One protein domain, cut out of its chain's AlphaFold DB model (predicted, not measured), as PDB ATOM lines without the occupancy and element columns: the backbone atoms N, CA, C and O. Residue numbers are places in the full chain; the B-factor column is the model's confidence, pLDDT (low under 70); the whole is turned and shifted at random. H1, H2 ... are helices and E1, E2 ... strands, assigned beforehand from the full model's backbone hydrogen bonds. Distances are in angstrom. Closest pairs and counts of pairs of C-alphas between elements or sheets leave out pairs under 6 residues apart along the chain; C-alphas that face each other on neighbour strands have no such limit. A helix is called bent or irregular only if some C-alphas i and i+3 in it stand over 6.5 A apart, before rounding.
ATOM      1  N   THR A  15      23.345   7.250  -8.726       64.06
ATOM      2  CA  THR A  15      24.171   6.080  -8.401       64.06
ATOM      3  C   THR A  15      24.539   6.090  -6.923       64.06
ATOM      4  O   THR A  15      25.105   7.061  -6.423       64.06
ATOM      5  N   ILE A  16      24.235   4.989  -6.228       62.81
ATOM      6  CA  ILE A  16      24.592   4.777  -4.821       62.81
ATOM      7  C   ILE A  16      25.729   3.763  -4.755       62.81
ATOM      8  O   ILE A  16      25.557   2.607  -5.147       62.81
ATOM      9  N   THR A  17      26.868   4.173  -4.202       59.66
ATOM     10  CA  THR A  17      28.017   3.279  -4.011       59.66
ATOM     11  C   THR A  17      28.217   3.021  -2.521       59.66
ATOM     12  O   THR A  17      28.517   3.941  -1.763       59.66
ATOM     13  N   SER A  18      28.026   1.771  -2.087       60.31
ATOM     14  CA  SER A  18      28.161   1.357  -0.681       60.31
ATOM     15  C   SER A  18      29.404   0.496  -0.465       60.31
ATOM     16  O   SER A  18      29.763  -0.300  -1.327       60.31
ATOM     17  N   GLY A  19      30.066   0.655   0.685       61.41
ATOM     18  CA  GLY A  19      31.306  -0.067   1.009       61.41
ATOM     19  C   GLY A  19      32.576   0.556   0.418       61.41
ATOM     20  O   GLY A  19      33.658   0.001   0.585       61.41
ATOM     21  N   TRP A  20      32.453   1.718  -0.226       56.94
ATOM     22  CA  TRP A  20      33.561   2.469  -0.809       56.94
ATOM     23  C   TRP A  20      33.636   3.853  -0.171       56.94
ATOM     24  O   TRP A  20      32.607   4.467   0.107       56.94
ATOM     25  N   ARG A  21      34.860   4.342   0.035       68.88
ATOM     26  CA  ARG A  21      35.103   5.767   0.272       68.88
ATOM     27  C   ARG A  21      35.197   6.444  -1.084       68.88
ATOM     28  O   ARG A  21      35.950   5.963  -1.928       68.88
ATOM     29  N   ALA A  22      34.429   7.508  -1.284       70.38
ATOM     30  CA  ALA A  22      34.647   8.401  -2.411       70.38
ATOM     31  C   ALA A  22      35.641   9.487  -2.019       70.38
ATOM     32  O   ALA A  22      35.614   9.969  -0.885       70.38
ATOM     33  N   TYR A  23      36.492   9.839  -2.974       73.19
ATOM     34  CA  TYR A  23      37.437  10.933  -2.867       73.19
ATOM     35  C   TYR A  23      37.180  11.847  -4.057       73.19
ATOM     36  O   TYR A  23      37.174  11.395  -5.197       73.19
ATOM     37  N   THR A  24      36.917  13.111  -3.778       70.12
ATOM     38  CA  THR A  24      36.670  14.149  -4.781       70.12
ATOM     39  C   THR A  24      37.387  15.407  -4.314       70.12
ATOM     40  O   THR A  24      37.593  15.583  -3.111       70.12
ATOM     41  N   ALA A  25      37.848  16.226  -5.252       66.50
ATOM     42  CA  ALA A  25      38.571  17.457  -4.977       66.50
ATOM     43  C   ALA A  25      37.834  18.620  -5.636       66.50
ATOM     44  O   ALA A  25      37.469  18.548  -6.808       66.50
ATOM     45  N   THR A  26      37.630  19.705  -4.899       60.78
ATOM     46  CA  THR A  26      37.200  20.981  -5.482       60.78
ATOM     47  C   THR A  26      38.390  21.704  -6.143       60.78
ATOM     48  O   THR A  26      39.551  21.363  -5.917       60.78
ATOM     49  N   ALA A  27      38.122  22.700  -6.991       56.97
ATOM     50  CA  ALA A  27      39.165  23.427  -7.724       56.97
ATOM     51  C   ALA A  27      40.014  24.367  -6.833       56.97
ATOM     52  O   ALA A  27      39.487  24.952  -5.888       56.97
ATOM     53  N   ASN A  28      41.278  24.603  -7.228       52.69
ATOM     54  CA  ASN A  28      42.205  25.632  -6.713       52.69
ATOM     55  C   ASN A  28      42.616  25.526  -5.232       52.69
ATOM     56  O   ASN A  28      42.364  26.451  -4.454       52.69
ATOM     57  N   TYR A  29      43.336  24.471  -4.847       61.06
ATOM     58  CA  TYR A  29      43.956  24.434  -3.518       61.06
ATOM     59  C   TYR A  29      45.453  24.673  -3.576       61.06
ATOM     60  O   TYR A  29      46.192  24.048  -4.336       61.06
ATOM     61  N   GLU A  30      45.900  25.568  -2.697       66.56
ATOM     62  CA  GLU A  30      47.284  25.558  -2.254       66.56
ATOM     63  C   GLU A  30      47.640  24.138  -1.782       66.56
ATOM     64  O   GLU A  30      46.784  23.455  -1.208       66.56
ATOM     65  N   PRO A  31      48.888  23.683  -1.970       74.00
ATOM     66  CA  PRO A  31      49.262  22.346  -1.548       74.00
ATOM     67  C   PRO A  31      48.944  22.098  -0.067       74.00
ATOM     68  O   PRO A  31      49.220  22.979   0.766       74.00
ATOM     69  N   PRO A  32      48.381  20.922   0.276       78.19
ATOM     70  CA  PRO A  32      47.999  20.626   1.645       78.19
ATOM     71  C   PRO A  32      49.217  20.569   2.556       78.19
ATOM     72  O   PRO A  32      50.296  20.125   2.156       78.19
ATOM     73  N   ALA A  33      49.034  20.970   3.811       83.44
ATOM     74  CA  ALA A  33      50.056  20.771   4.827       83.44
ATOM     75  C   ALA A  33      50.096  19.299   5.258       83.44
ATOM     76  O   ALA A  33      49.062  18.685   5.542       83.44
ATOM     77  N   CYS A  34      51.302  18.742   5.343       86.06
ATOM     78  CA  CYS A  34      51.537  17.433   5.922       86.06
ATOM     79  C   CYS A  34      51.060  17.435   7.382       86.06
ATOM     80  O   CYS A  34      51.514  18.274   8.166       86.06
ATOM     81  N   PRO A  35      50.210  16.485   7.800       82.25
ATOM     82  CA  PRO A  35      49.675  16.473   9.160       82.25
ATOM     83  C   PRO A  35      50.741  16.139  10.219       82.25
ATOM     84  O   PRO A  35      50.538  16.411  11.399       82.25
ATOM     85  N   ALA A  36      51.879  15.562   9.816       89.25
ATOM     86  CA  ALA A  36      52.959  15.192  10.726       89.25
ATOM     87  C   ALA A  36      53.969  16.326  10.969       89.25
ATOM     88  O   ALA A  36      54.345  16.565  12.116       89.25
ATOM     89  N   CYS A  37      54.428  17.013   9.916       90.50
ATOM     90  CA  CYS A  37      55.468  18.046  10.030       90.50
ATOM     91  C   CYS A  37      54.983  19.475   9.753       90.50
ATOM     92  O   CYS A  37      55.728  20.417  10.008       90.50
ATOM     93  N   GLY A  38      53.762  19.654   9.241       87.56
ATOM     94  CA  GLY A  38      53.194  20.957   8.890       87.56
ATOM     95  C   GLY A  38      53.713  21.557   7.579       87.56
ATOM     96  O   GLY A  38      53.180  22.575   7.142       87.56
ATOM     97  N   GLU A  39      54.708  20.941   6.934       88.38
ATOM     98  CA  GLU A  39      55.211  21.418   5.644       88.38
ATOM     99  C   GLU A  39      54.164  21.217   4.548       88.38
ATOM    100  O   GLU A  39      53.517  20.169   4.480       88.38
ATOM    101  N   ARG A  40      54.019  22.202   3.662       83.12
ATOM    102  CA  ARG A  40      53.150  22.084   2.490       83.12
ATOM    103  C   ARG A  40      53.737  21.092   1.493       83.12
ATOM    104  O   ARG A  40      54.929  21.124   1.206       83.12
ATOM    105  N   ALA A  41      52.893  20.202   0.980       73.44
ATOM    106  CA  ALA A  41      53.288  19.251  -0.046       73.44
ATOM    107  C   ALA A  41      53.864  19.994  -1.263       73.44
ATOM    108  O   ALA A  41      53.351  21.033  -1.672       73.44
ATOM    109  N   GLU A  42      54.931  19.473  -1.862       70.56
ATOM    110  CA  GLU A  42      55.337  19.960  -3.179       70.56
ATOM    111  C   GLU A  42      54.354  19.430  -4.239       70.56
ATOM    112  O   GLU A  42      53.775  18.352  -4.054       70.56
ATOM    113  N   PRO A  43      54.136  20.162  -5.348       63.94
ATOM    114  CA  PRO A  43      53.399  19.660  -6.501       63.94
ATOM    115  C   PRO A  43      53.881  18.256  -6.884       63.94
ATOM    116  O   PRO A  43      55.086  18.013  -6.975       63.94
ATOM    117  N   ILE A  44      52.951  17.327  -7.104       65.25
ATOM    118  CA  ILE A  44      53.287  15.946  -7.461       65.25
ATOM    119  C   ILE A  44      54.073  15.962  -8.778       65.25
ATOM    120  O   ILE A  44      53.562  16.380  -9.816       65.25
ATOM    121  N   ILE A  45      55.339  15.540  -8.722       52.31
ATOM    122  CA  ILE A  45      56.246  15.544  -9.875       52.31
ATOM    123  C   ILE A  45      55.650  14.658 -10.976       52.31
ATOM    124  O   ILE A  45      55.500  13.453 -10.785       52.31
ATOM    125  N   GLY A  46      55.346  15.259 -12.129       54.66
ATOM    126  CA  GLY A  46      54.775  14.572 -13.293       54.66
ATOM    127  C   GLY A  46      53.311  14.903 -13.585       54.66
ATOM    128  O   GLY A  46      52.835  14.515 -14.645       54.66
ATOM    129  N   ALA A  47      52.623  15.644 -12.714       55.91
ATOM    130  CA  ALA A  47      51.344  16.238 -13.086       55.91
ATOM    131  C   ALA A  47      51.597  17.391 -14.069       55.91
ATOM    132  O   ALA A  47      52.302  18.354 -13.759       55.91
ATOM    133  N   GLU A  48      51.052  17.269 -15.277       58.84
ATOM    134  CA  GLU A  48      51.085  18.330 -16.291       58.84
ATOM    135  C   GLU A  48      49.980  19.372 -16.056       58.84
ATOM    136  O   GLU A  48      49.953  20.423 -16.702       58.84
ATOM    137  N   SER A  49      49.059  19.083 -15.133       63.34
ATOM    138  CA  SER A  49      47.956  19.959 -14.775       63.34
ATOM    139  C   SER A  49      48.399  21.084 -13.835       63.34
ATOM    140  O   SER A  49      49.332  20.955 -13.042       63.34
ATOM    141  N   ALA A  50      47.687  22.213 -13.904       62.03
ATOM    142  CA  ALA A  50      47.849  23.312 -12.952       62.03
ATOM    143  C   ALA A  50      47.494  22.900 -11.505       62.03
ATOM    144  O   ALA A  50      47.872  23.598 -10.567       62.03
ATOM    145  N   ASP A  51      46.822  21.754 -11.340       72.38
ATOM    146  CA  ASP A  51      46.268  21.251 -10.089       72.38
ATOM    147  C   ASP A  51      46.637  19.761  -9.874       72.38
ATOM    148  O   ASP A  51      45.782  18.876  -9.970       72.38
ATOM    149  N   PRO A  52      47.904  19.448  -9.540       72.62
ATOM    150  CA  PRO A  52      48.415  18.072  -9.424       72.62
ATOM    151  C   PRO A  52      47.627  17.191  -8.445       72.62
ATOM    152  O   PRO A  52      47.530  15.975  -8.607       72.62
ATOM    153  N   PHE A  53      47.057  17.799  -7.406       72.44
ATOM    154  CA  PHE A  53      46.270  17.087  -6.405       72.44
ATOM    155  C   PHE A  53      44.856  16.757  -6.893       72.44
ATOM    156  O   PHE A  53      44.318  15.727  -6.491       72.44
ATOM    157  N   ILE A  54      44.283  17.564  -7.797       75.62
ATOM    158  CA  ILE A  54      42.996  17.253  -8.437       75.62
ATOM    159  C   ILE A  54      43.154  16.030  -9.324       75.62
ATOM    160  O   ILE A  54      42.323  15.135  -9.267       75.62
ATOM    161  N   GLU A  55      44.232  15.953 -10.096       78.06
ATOM    162  CA  GLU A  55      44.491  14.814 -10.975       78.06
ATOM    163  C   GLU A  55      44.613  13.505 -10.182       78.06
ATOM    164  O   GLU A  55      43.967  12.506 -10.500       78.06
ATOM    165  N   VAL A  56      45.370  13.526  -9.081       76.94
ATOM    166  CA  VAL A  56      45.525  12.346  -8.225       76.94
ATOM    167  C   VAL A  56      44.218  11.964  -7.532       76.94
ATOM    168  O   VAL A  56      43.889  10.778  -7.504       76.94
ATOM    169  N   VAL A  57      43.439  12.925  -7.029       76.62
ATOM    170  CA  VAL A  57      42.127  12.629  -6.428       76.62
ATOM    171  C   VAL A  57      41.130  12.138  -7.482       76.62
ATOM    172  O   VAL A  57      40.471  11.126  -7.260       76.62
ATOM    173  N   GLY A  58      41.070  12.781  -8.646       77.12
ATOM    174  CA  GLY A  58      40.185  12.427  -9.757       77.12
ATOM    175  C   GLY A  58      40.480  11.044 -10.338       77.12
ATOM    176  O   GLY A  58      39.554  10.306 -10.673       77.12
ATOM    177  N   SER A  59      41.752  10.619 -10.348       79.94
ATOM    178  CA  SER A  59      42.148   9.274 -10.790       79.94
ATOM    179  C   SER A  59      41.487   8.141  -9.991       79.94
ATOM    180  O   SER A  59      41.408   7.003 -10.469       79.94
ATOM    181  N   TRP A  60      40.967   8.419  -8.787       81.00
ATOM    182  CA  TRP A  60      40.206   7.444  -8.007       81.00
ATOM    183  C   TRP A  60      38.965   6.944  -8.757       81.00
ATOM    184  O   TRP A  60      38.629   5.762  -8.647       81.00
ATOM    185  N   TRP A  61      38.293   7.795  -9.538       75.62
ATOM    186  CA  TRP A  61      37.097   7.400 -10.287       75.62
ATOM    187  C   TRP A  61      37.377   6.274 -11.285       75.62
ATOM    188  O   TRP A  61      36.548   5.375 -11.457       75.62
ATOM    189  N   GLU A  62      38.565   6.289 -11.883       82.81
ATOM    190  CA  GLU A  62      39.006   5.309 -12.873       82.81
ATOM    191  C   GLU A  62      39.658   4.089 -12.218       82.81
ATOM    192  O   GLU A  62      39.328   2.943 -12.528       82.81
ATOM    193  N   THR A  63      40.588   4.328 -11.294       83.25
ATOM    194  CA  THR A  63      41.471   3.287 -10.746       83.25
ATOM    195  C   THR A  63      40.889   2.588  -9.530       83.25
ATOM    196  O   THR A  63      41.262   1.454  -9.225       83.25
ATOM    197  N   ARG A  64      39.991   3.268  -8.810       80.31
ATOM    198  CA  ARG A  64      39.439   2.838  -7.525       80.31
ATOM    199  C   ARG A  64      40.494   2.603  -6.435       80.31
ATOM    200  O   ARG A  64      40.207   1.972  -5.418       80.31
ATOM    201  N   VAL A  65      41.699   3.143  -6.621       83.00
ATOM    202  CA  VAL A  65      42.796   3.125  -5.648       83.00
ATOM    203  C   VAL A  65      42.723   4.395  -4.805       83.00
ATOM    204  O   VAL A  65      42.500   5.479  -5.337       83.00
ATOM    205  N   ALA A  66      42.881   4.273  -3.483       81.75
ATOM    206  CA  ALA A  66      42.900   5.444  -2.612       81.75
ATOM    207  C   ALA A  66      44.067   6.378  -3.000       81.75
ATOM    208  O   ALA A  66      45.192   5.890  -3.151       81.75
ATOM    209  N   PRO A  67      43.829   7.692  -3.143       80.06
ATOM    210  CA  PRO A  67      44.864   8.644  -3.522       80.06
ATOM    211  C   PRO A  67      45.788   8.911  -2.330       80.06
ATOM    212  O   PRO A  67      45.560   9.815  -1.530       80.06
ATOM    213  N   GLU A  68      46.813   8.082  -2.157       85.31
ATOM    214  CA  GLU A  68      47.803   8.231  -1.089       85.31
ATOM    215  C   GLU A  68      48.966   9.130  -1.506       85.31
ATOM    216  O   GLU A  68      49.433   9.096  -2.644       85.31
ATOM    217  N   HIS A  69      49.482   9.897  -0.546       83.25
ATOM    218  CA  HIS A  69      50.652  10.744  -0.731       83.25
ATOM    219  C   HIS A  69      51.665  10.523   0.399       83.25
ATOM    220  O   HIS A  69      51.295  10.172   1.522       83.25
ATOM    221  N   THR A  70      52.955  10.692   0.090       88.25
ATOM    222  CA  THR A  70      54.067  10.543   1.045       88.25
ATOM    223  C   THR A  70      54.844  11.849   1.115       88.25
ATOM    224  O   THR A  70      55.287  12.356   0.088       88.25
ATOM    225  N   CYS A  71      55.015  12.392   2.320       86.50
ATOM    226  CA  CYS A  71      55.750  13.635   2.532       86.50
ATOM    227  C   CYS A  71      57.236  13.442   2.226       86.50
ATOM    228  O   CYS A  71      57.860  12.606   2.880       86.50
ATOM    229  N   PRO A  72      57.837  14.242   1.328       86.00
ATOM    230  CA  PRO A  72      59.249  14.092   0.980       86.00
ATOM    231  C   PRO A  72      60.203  14.504   2.112       86.00
ATOM    232  O   PRO A  72      61.390  14.201   2.044       86.00
ATOM    233  N   LEU A  73      59.711  15.208   3.142       89.62
ATOM    234  CA  LEU A  73      60.538  15.676   4.260       89.62
ATOM    235  C   LEU A  73      60.516  14.762   5.485       89.62
ATOM    236  O   LEU A  73      61.523  14.660   6.181       89.62
ATOM    237  N   CYS A  74      59.364  14.168   5.805       91.94
ATOM    238  CA  CYS A  74      59.190  13.386   7.035       91.94
ATOM    239  C   CYS A  74      58.722  11.946   6.801       91.94
ATOM    240  O   CYS A  74      58.415  11.252   7.768       91.94
ATOM    241  N   ASP A  75      58.622  11.516   5.539       92.94
ATOM    242  CA  ASP A  75      58.170  10.186   5.106       92.94
ATOM    243  C   ASP A  75      56.770   9.782   5.602       92.94
ATOM    244  O   ASP A  75      56.356   8.625   5.489       92.94
ATOM    245  N   HIS A  76      55.995  10.730   6.137       90.50
ATOM    246  CA  HIS A  76      54.626  10.469   6.546       90.50
ATOM    247  C   HIS A  76      53.763  10.151   5.322       90.50
ATOM    248  O   HIS A  76      53.659  10.964   4.400       90.50
ATOM    249  N   ARG A  77      53.128   8.979   5.341       90.69
ATOM    250  CA  ARG A  77      52.223   8.498   4.297       90.69
ATOM    251  C   ARG A  77      50.799   8.436   4.831       90.69
ATOM    252  O   ARG A  77      50.558   7.802   5.855       90.69
ATOM    253  N   ALA A  78      49.873   9.048   4.104       85.75
ATOM    254  CA  ALA A  78      48.441   9.004   4.386       85.75
ATOM    255  C   ALA A  78      47.638   9.208   3.094       85.75
ATOM    256  O   ALA A  78      48.200   9.609   2.070       85.75
ATOM    257  N   VAL A  79      46.327   8.953   3.139       83.50
ATOM    258  CA  VAL A  79      45.429   9.362   2.050       83.50
ATOM    259  C   VAL A  79      45.476  10.880   1.962       83.50
ATOM    260  O   VAL A  79      45.469  11.548   2.990       83.50
ATOM    261  N   ILE A  80      45.536  11.440   0.757       77.88
ATOM    262  CA  ILE A  80      45.662  12.885   0.541       77.88
ATOM    263  C   ILE A  80      44.571  13.683   1.264       77.88
ATOM    264  O   ILE A  80      44.817  14.781   1.735       77.88
ATOM    265  N   THR A  81      43.394  13.086   1.432       74.00
ATOM    266  CA  THR A  81      42.242  13.660   2.136       74.00
ATOM    267  C   THR A  81      42.461  13.849   3.629       74.00
ATOM    268  O   THR A  81      41.757  14.630   4.257       74.00
ATOM    269  N   ASP A  82      43.425  13.123   4.191       77.50
ATOM    270  CA  ASP A  82      43.846  13.229   5.585       77.50
ATOM    271  C   ASP A  82      44.934  14.303   5.765       77.50
ATOM    272  O   ASP A  82      45.329  14.618   6.890       77.50
ATOM    273  N   TRP A  83      45.449  14.859   4.666       75.44
ATOM    274  CA  TRP A  83      46.327  16.018   4.703       75.44
ATOM    275  C   TRP A  83      45.455  17.259   4.845       75.44
ATOM    276  O   TRP A  83      44.325  17.267   4.365       75.44
ATOM    277  N   ASN A  84      45.933  18.282   5.557       64.69
ATOM    278  CA  ASN A  84      45.094  19.418   5.937       64.69
ATOM    279  C   ASN A  84      44.583  20.172   4.696       64.69
ATOM    280  O   ASN A  84      45.286  21.008   4.128       64.69
ATOM    281  N   LEU A  85      43.366  19.829   4.289       61.91
ATOM    282  CA  LEU A  85      42.689  20.240   3.070       61.91
ATOM    283  C   LEU A  85      41.458  21.046   3.450       61.91
ATOM    284  O   LEU A  85      40.344  20.682   3.078       61.91
ATOM    285  N   ASP A  86      41.660  22.098   4.247       55.44
ATOM    286  CA  ASP A  86      40.617  23.021   4.690       55.44
ATOM    287  C   ASP A  86      39.662  23.347   3.518       55.44
ATOM    288  O   ASP A  86      39.941  24.195   2.669       55.44
ATOM    289  N   ASN A  87      38.508  22.663   3.498       48.50
ATOM    290  CA  ASN A  87      37.418  22.752   2.516       48.50
ATOM    291  C   ASN A  87      37.592  22.056   1.143       48.50
ATOM    292  O   ASN A  87      36.809  22.372   0.250       48.50
ATOM    293  N   ALA A  88      38.556  21.149   0.939       48.78
ATOM    294  CA  ALA A  88      38.867  20.616  -0.400       48.78
ATOM    295  C   ALA A  88      38.394  19.190  -0.692       48.78
ATOM    296  O   ALA A  88      38.238  18.842  -1.860       48.78
ATOM    297  N   VAL A  89      38.208  18.350   0.335       52.47
ATOM    298  CA  VAL A  89      37.867  16.938   0.125       52.47
ATOM    299  C   VAL A  89      36.872  16.418   1.156       52.47
ATOM    300  O   VAL A  89      37.090  16.520   2.361       52.47
ATOM    301  N   ALA A  90      35.802  15.792   0.670       57.75
ATOM    302  CA  ALA A  90      34.913  14.970   1.472       57.75
ATOM    303  C   ALA A  90      35.324  13.493   1.382       57.75
ATOM    304  O   ALA A  90      35.562  12.962   0.300       57.75
ATOM    305  N   CYS A  91      35.346  12.815   2.530       55.34
ATOM    306  CA  CYS A  91      35.410  11.361   2.618       55.34
ATOM    307  C   CYS A  91      34.142  10.877   3.330       55.34
ATOM    308  O   CYS A  91      33.932  11.171   4.506       55.34
ATOM    309  N   SER A  92      33.308  10.110   2.630       58.44
ATOM    310  CA  SER A  92      32.100   9.498   3.191       58.44
ATOM    311  C   SER A  92      32.103   7.990   2.954       58.44
ATOM    312  O   SER A  92      32.629   7.512   1.951       58.44
ATOM    313  N   SER A  93      31.490   7.228   3.864       54.53
ATOM    314  CA  SER A  93      31.173   5.803   3.666       54.53
ATOM    315  C   SER A  93      30.010   5.570   2.692       54.53
ATOM    316  O   SER A  93      29.685   4.421   2.383       54.53
ATOM    317  N   LEU A  94      29.355   6.652   2.266       55.22
ATOM    318  CA  LEU A  94      28.260   6.676   1.307       55.22
ATOM    319  C   LEU A  94      28.419   7.895   0.393       55.22
ATOM    320  O   LEU A  94      28.348   9.031   0.859       55.22
ATOM    321  N   ALA A  95      28.599   7.652  -0.901       63.34
ATOM    322  CA  ALA A  95      28.602   8.697  -1.918       63.34
ATOM    323  C   ALA A  95      27.377   8.549  -2.827       63.34
ATOM    324  O   ALA A  95      27.033   7.433  -3.236       63.34
ATOM    325  N   ILE A  96      26.733   9.680  -3.120       64.56
ATOM    326  CA  ILE A  96      25.625   9.790  -4.070       64.56
ATOM    327  C   ILE A  96      26.079  10.730  -5.180       64.56
ATOM    328  O   ILE A  96      26.348  11.901  -4.924       64.56
ATOM    329  N   THR A  97      26.147  10.213  -6.403       65.38
ATOM    330  CA  THR A  97      26.402  11.019  -7.601       65.38
ATOM    331  C   THR A  97      25.094  11.154  -8.366       65.38
ATOM    332  O   THR A  97      24.396  10.154  -8.573       65.38
ATOM    333  N   ALA A  98      24.751  12.381  -8.757       64.50
ATOM    334  CA  ALA A  98      23.540  12.673  -9.507       64.50
ATOM    335  C   ALA A  98      23.802  13.762 -10.555       64.50
ATOM    336  O   ALA A  98      24.357  14.814 -10.242       64.50
ATOM    337  N   GLU A  99      23.373  13.517 -11.791       66.94
ATOM    338  CA  GLU A  99      23.427  14.489 -12.888       66.94
ATOM    339  C   GLU A  99      22.122  15.296 -12.901       66.94
ATOM    340  O   GLU A  99      21.057  14.757 -13.204       66.94
ATOM    341  N   MET A 100      22.166  16.573 -12.495       65.25
ATOM    342  CA  MET A 100      20.948  17.320 -12.132       65.25
ATOM    343  C   MET A 100      20.933  18.784 -12.585       65.25
ATOM    344  O   MET A 100      20.774  19.677 -11.756       65.25
ATOM    345  N   TYR A 101      21.003  19.035 -13.895       68.00
ATOM    346  CA  TYR A 101      20.993  20.393 -14.459       68.00
ATOM    347  C   TYR A 101      19.850  21.283 -13.930       68.00
ATOM    348  O   TYR A 101      18.672  21.073 -14.241       68.00
ATOM    349  N   GLY A 102      20.204  22.327 -13.178       73.19
ATOM    350  CA  GLY A 102      19.280  23.357 -12.691       73.19
ATOM    351  C   GLY A 102      18.428  22.951 -11.483       73.19
ATOM    352  O   GLY A 102      17.448  23.635 -11.175       73.19
ATOM    353  N   ALA A 103      18.759  21.841 -10.822       73.88
ATOM    354  CA  ALA A 103      18.142  21.396  -9.569       73.88
ATOM    355  C   ALA A 103      19.155  21.281  -8.413       73.88
ATOM    356  O   ALA A 103      18.774  20.962  -7.288       73.88
ATOM    357  N   GLU A 104      20.435  21.564  -8.667       71.94
ATOM    358  CA  GLU A 104      21.542  21.319  -7.738       71.94
ATOM    359  C   GLU A 104      21.433  22.188  -6.484       71.94
ATOM    360  O   GLU A 104      21.660  21.717  -5.372       71.94
ATOM    361  N   ASN A 105      21.063  23.462  -6.650       72.44
ATOM    362  CA  ASN A 105      20.960  24.404  -5.536       72.44
ATOM    363  C   ASN A 105      19.789  24.093  -4.600       72.44
ATOM    364  O   ASN A 105      19.958  24.202  -3.385       72.44
ATOM    365  N   ASP A 106      18.641  23.706  -5.160       76.69
ATOM    366  CA  ASP A 106      17.441  23.387  -4.384       76.69
ATOM    367  C   ASP A 106      17.671  22.098  -3.584       76.69
ATOM    368  O   ASP A 106      17.514  22.093  -2.365       76.69
ATOM    369  N   LEU A 107      18.173  21.040  -4.237       74.19
ATOM    370  CA  LEU A 107      18.480  19.783  -3.555       74.19
ATOM    371  C   LEU A 107      19.575  19.961  -2.496       74.19
ATOM    372  O   LEU A 107      19.471  19.407  -1.405       74.19
ATOM    373  N   ARG A 108      20.617  20.751  -2.784       75.06
ATOM    374  CA  ARG A 108      21.658  21.065  -1.799       75.06
ATOM    375  C   ARG A 108      21.064  21.717  -0.554       75.06
ATOM    376  O   ARG A 108      21.380  21.276   0.544       75.06
ATOM    377  N   GLN A 109      20.213  22.734  -0.712       73.56
ATOM    378  CA  GLN A 109      19.570  23.392   0.430       73.56
ATOM    379  C   GLN A 109      18.672  22.440   1.219       73.56
ATOM    380  O   GLN A 109      18.680  22.490   2.446       73.56
ATOM    381  N   GLU A 110      17.919  21.571   0.541       76.94
ATOM    382  CA  GLU A 110      17.076  20.572   1.202       76.94
ATOM    383  C   GLU A 110      17.913  19.573   2.010       76.94
ATOM    384  O   GLU A 110      17.628  19.336   3.183       76.94
ATOM    385  N   LEU A 111      18.988  19.038   1.425       70.44
ATOM    386  CA  LEU A 111      19.870  18.079   2.093       70.44
ATOM    387  C   LEU A 111      20.663  18.723   3.240       70.44
ATOM    388  O   LEU A 111      20.762  18.139   4.318       70.44
ATOM    389  N   GLU A 112      21.190  19.934   3.053       71.81
ATOM    390  CA  GLU A 112      21.842  20.703   4.123       71.81
ATOM    391  C   GLU A 112      20.850  21.056   5.246       71.81
ATOM    392  O   GLU A 112      21.218  21.040   6.420       71.81
ATOM    393  N   GLY A 113      19.589  21.347   4.911       69.69
ATOM    394  CA  GLY A 113      18.533  21.639   5.879       69.69
ATOM    395  C   GLY A 113      18.114  20.425   6.710       69.69
ATOM    396  O   GLY A 113      17.919  20.554   7.918       69.69
ATOM    397  N   GLU A 114      18.007  19.254   6.081       71.06
ATOM    398  CA  GLU A 114      17.578  18.012   6.738       71.06
ATOM    399  C   GLU A 114      18.710  17.365   7.552       71.06
ATOM    400  O   GLU A 114      18.491  16.891   8.667       71.06
ATOM    401  N   PHE A 115      19.935  17.358   7.019       63.38
ATOM    402  CA  PHE A 115      21.057  16.601   7.590       63.38
ATOM    403  C   PHE A 115      22.133  17.477   8.248       63.38
ATOM    404  O   PHE A 115      23.034  16.961   8.919       63.38
ATOM    405  N   GLY A 116      22.065  18.801   8.096       69.00
ATOM    406  CA  GLY A 116      23.053  19.726   8.651       69.00
ATOM    407  C   GLY A 116      24.479  19.398   8.196       69.00
ATOM    408  O   GLY A 116      24.719  19.007   7.057       69.00
ATOM    409  N   GLY A 117      25.445  19.504   9.115       52.22
ATOM    410  CA  GLY A 117      26.864  19.221   8.844       52.22
ATOM    411  C   GLY A 117      27.214  17.740   8.631       52.22
ATOM    412  O   GLY A 117      28.391  17.412   8.519       52.22
ATOM    413  N   GLN A 118      26.224  16.839   8.614       52.50
ATOM    414  CA  GLN A 118      26.424  15.427   8.262       52.50
ATOM    415  C   GLN A 118      26.409  15.197   6.745       52.50
ATOM    416  O   GLN A 118      26.710  14.094   6.290       52.50
ATOM    417  N   TRP A 119      26.063  16.230   5.975       58.00
ATOM    418  CA  TRP A 119      26.076  16.232   4.525       58.00
ATOM    419  C   TRP A 119      27.068  17.280   4.015       58.00
ATOM    420  O   TRP A 119      27.129  18.394   4.532       58.00
TER     421      TRP A 119
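This is residues 15 to 119 of the 126 residues of an uncharacterized protein of Corynebacterium glaucum (UniProt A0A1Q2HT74). A loop-rich head holds the short helices H1 and H2 and the small hairpin E2 and E3; from it a sharply bent two-stranded ribbon, E1 and E4, leads to the helix H3 at the other end. Residues 100 to 107 and 112 to 117 there stick out from the body. The 105 printed residues have three named helices and four named strands, in the order E1, H1, H2, E2, E3, E4, H3, in two antiparallel two-stranded sheets, E1 - E4 and E2 - E3. The class is mixed, helices and strands, with under half of the residues, 49 of 105, in named elements. The whole is elongated, 44 by 27 by 26 A, and only just compact, close to loose, with a radius of gyration of the C-alphas of 15.4 A.

Find C-alpha 15 at (24.171, 6.080, -8.401); from there E1, residues 15 to 23, runs 15.2 A and bends by 113 degrees at residue 19. Residues 24 to 51 hold no named element. H1, residues 52 to 58, begins at C-alpha 52 at (48.415, 18.072, -9.424) and measures 10.0 A; H2, residues 60 to 63, measures 5.1 A. E2, residues 68 to 70, and E3, residues 77 to 79, measure 7.0 A and 7.2 A. E4, residues 91 to 98, runs 17.0 A and bends by 86 degrees at residue 94. H3, residues 104 to 118, runs 17.7 A to C-alpha 118 at (26.424, 15.427, 8.262); it is irregular, with C-alphas 114 and 117 9.6 A apart.

Begin with E1 and E4, antiparallel neighbours at 135 degrees, where C-alphas 16 and 96 face each other at 5.2 A; N 15 and O 97 are within hydrogen-bond range at 3.1 A. At the end of E1, its closest C-alphas to H1 are those of Tyr 23 and Val 57, 6.1 A apart. H1 and H2 meet only through their link. E2 and E3 form a hairpin, antiparallel at 154 degrees, with N 69 and O 78 within hydrogen-bond range at 2.9 A. H3 touches no helix and is apart from E1, E2 and E3. Every O i to N i+4 pair is within hydrogen-bond range in H1, and 9 of 11 are in H3; H2 is too short for such a pair, and its 1 pair of O i and N i+3 is not within range.

The C-alphas farthest apart are those of Cys 74 and Gly 102, 45.6 A. The printed part has no cut. The links E1 to H1, 28 residues, and E3 to E4, 11 residues, are long. The mean pLDDT of the printed part is 71.2, and 45 residues are under 70, among them residues 15 to 21, 43 to 50 and 84 to 101.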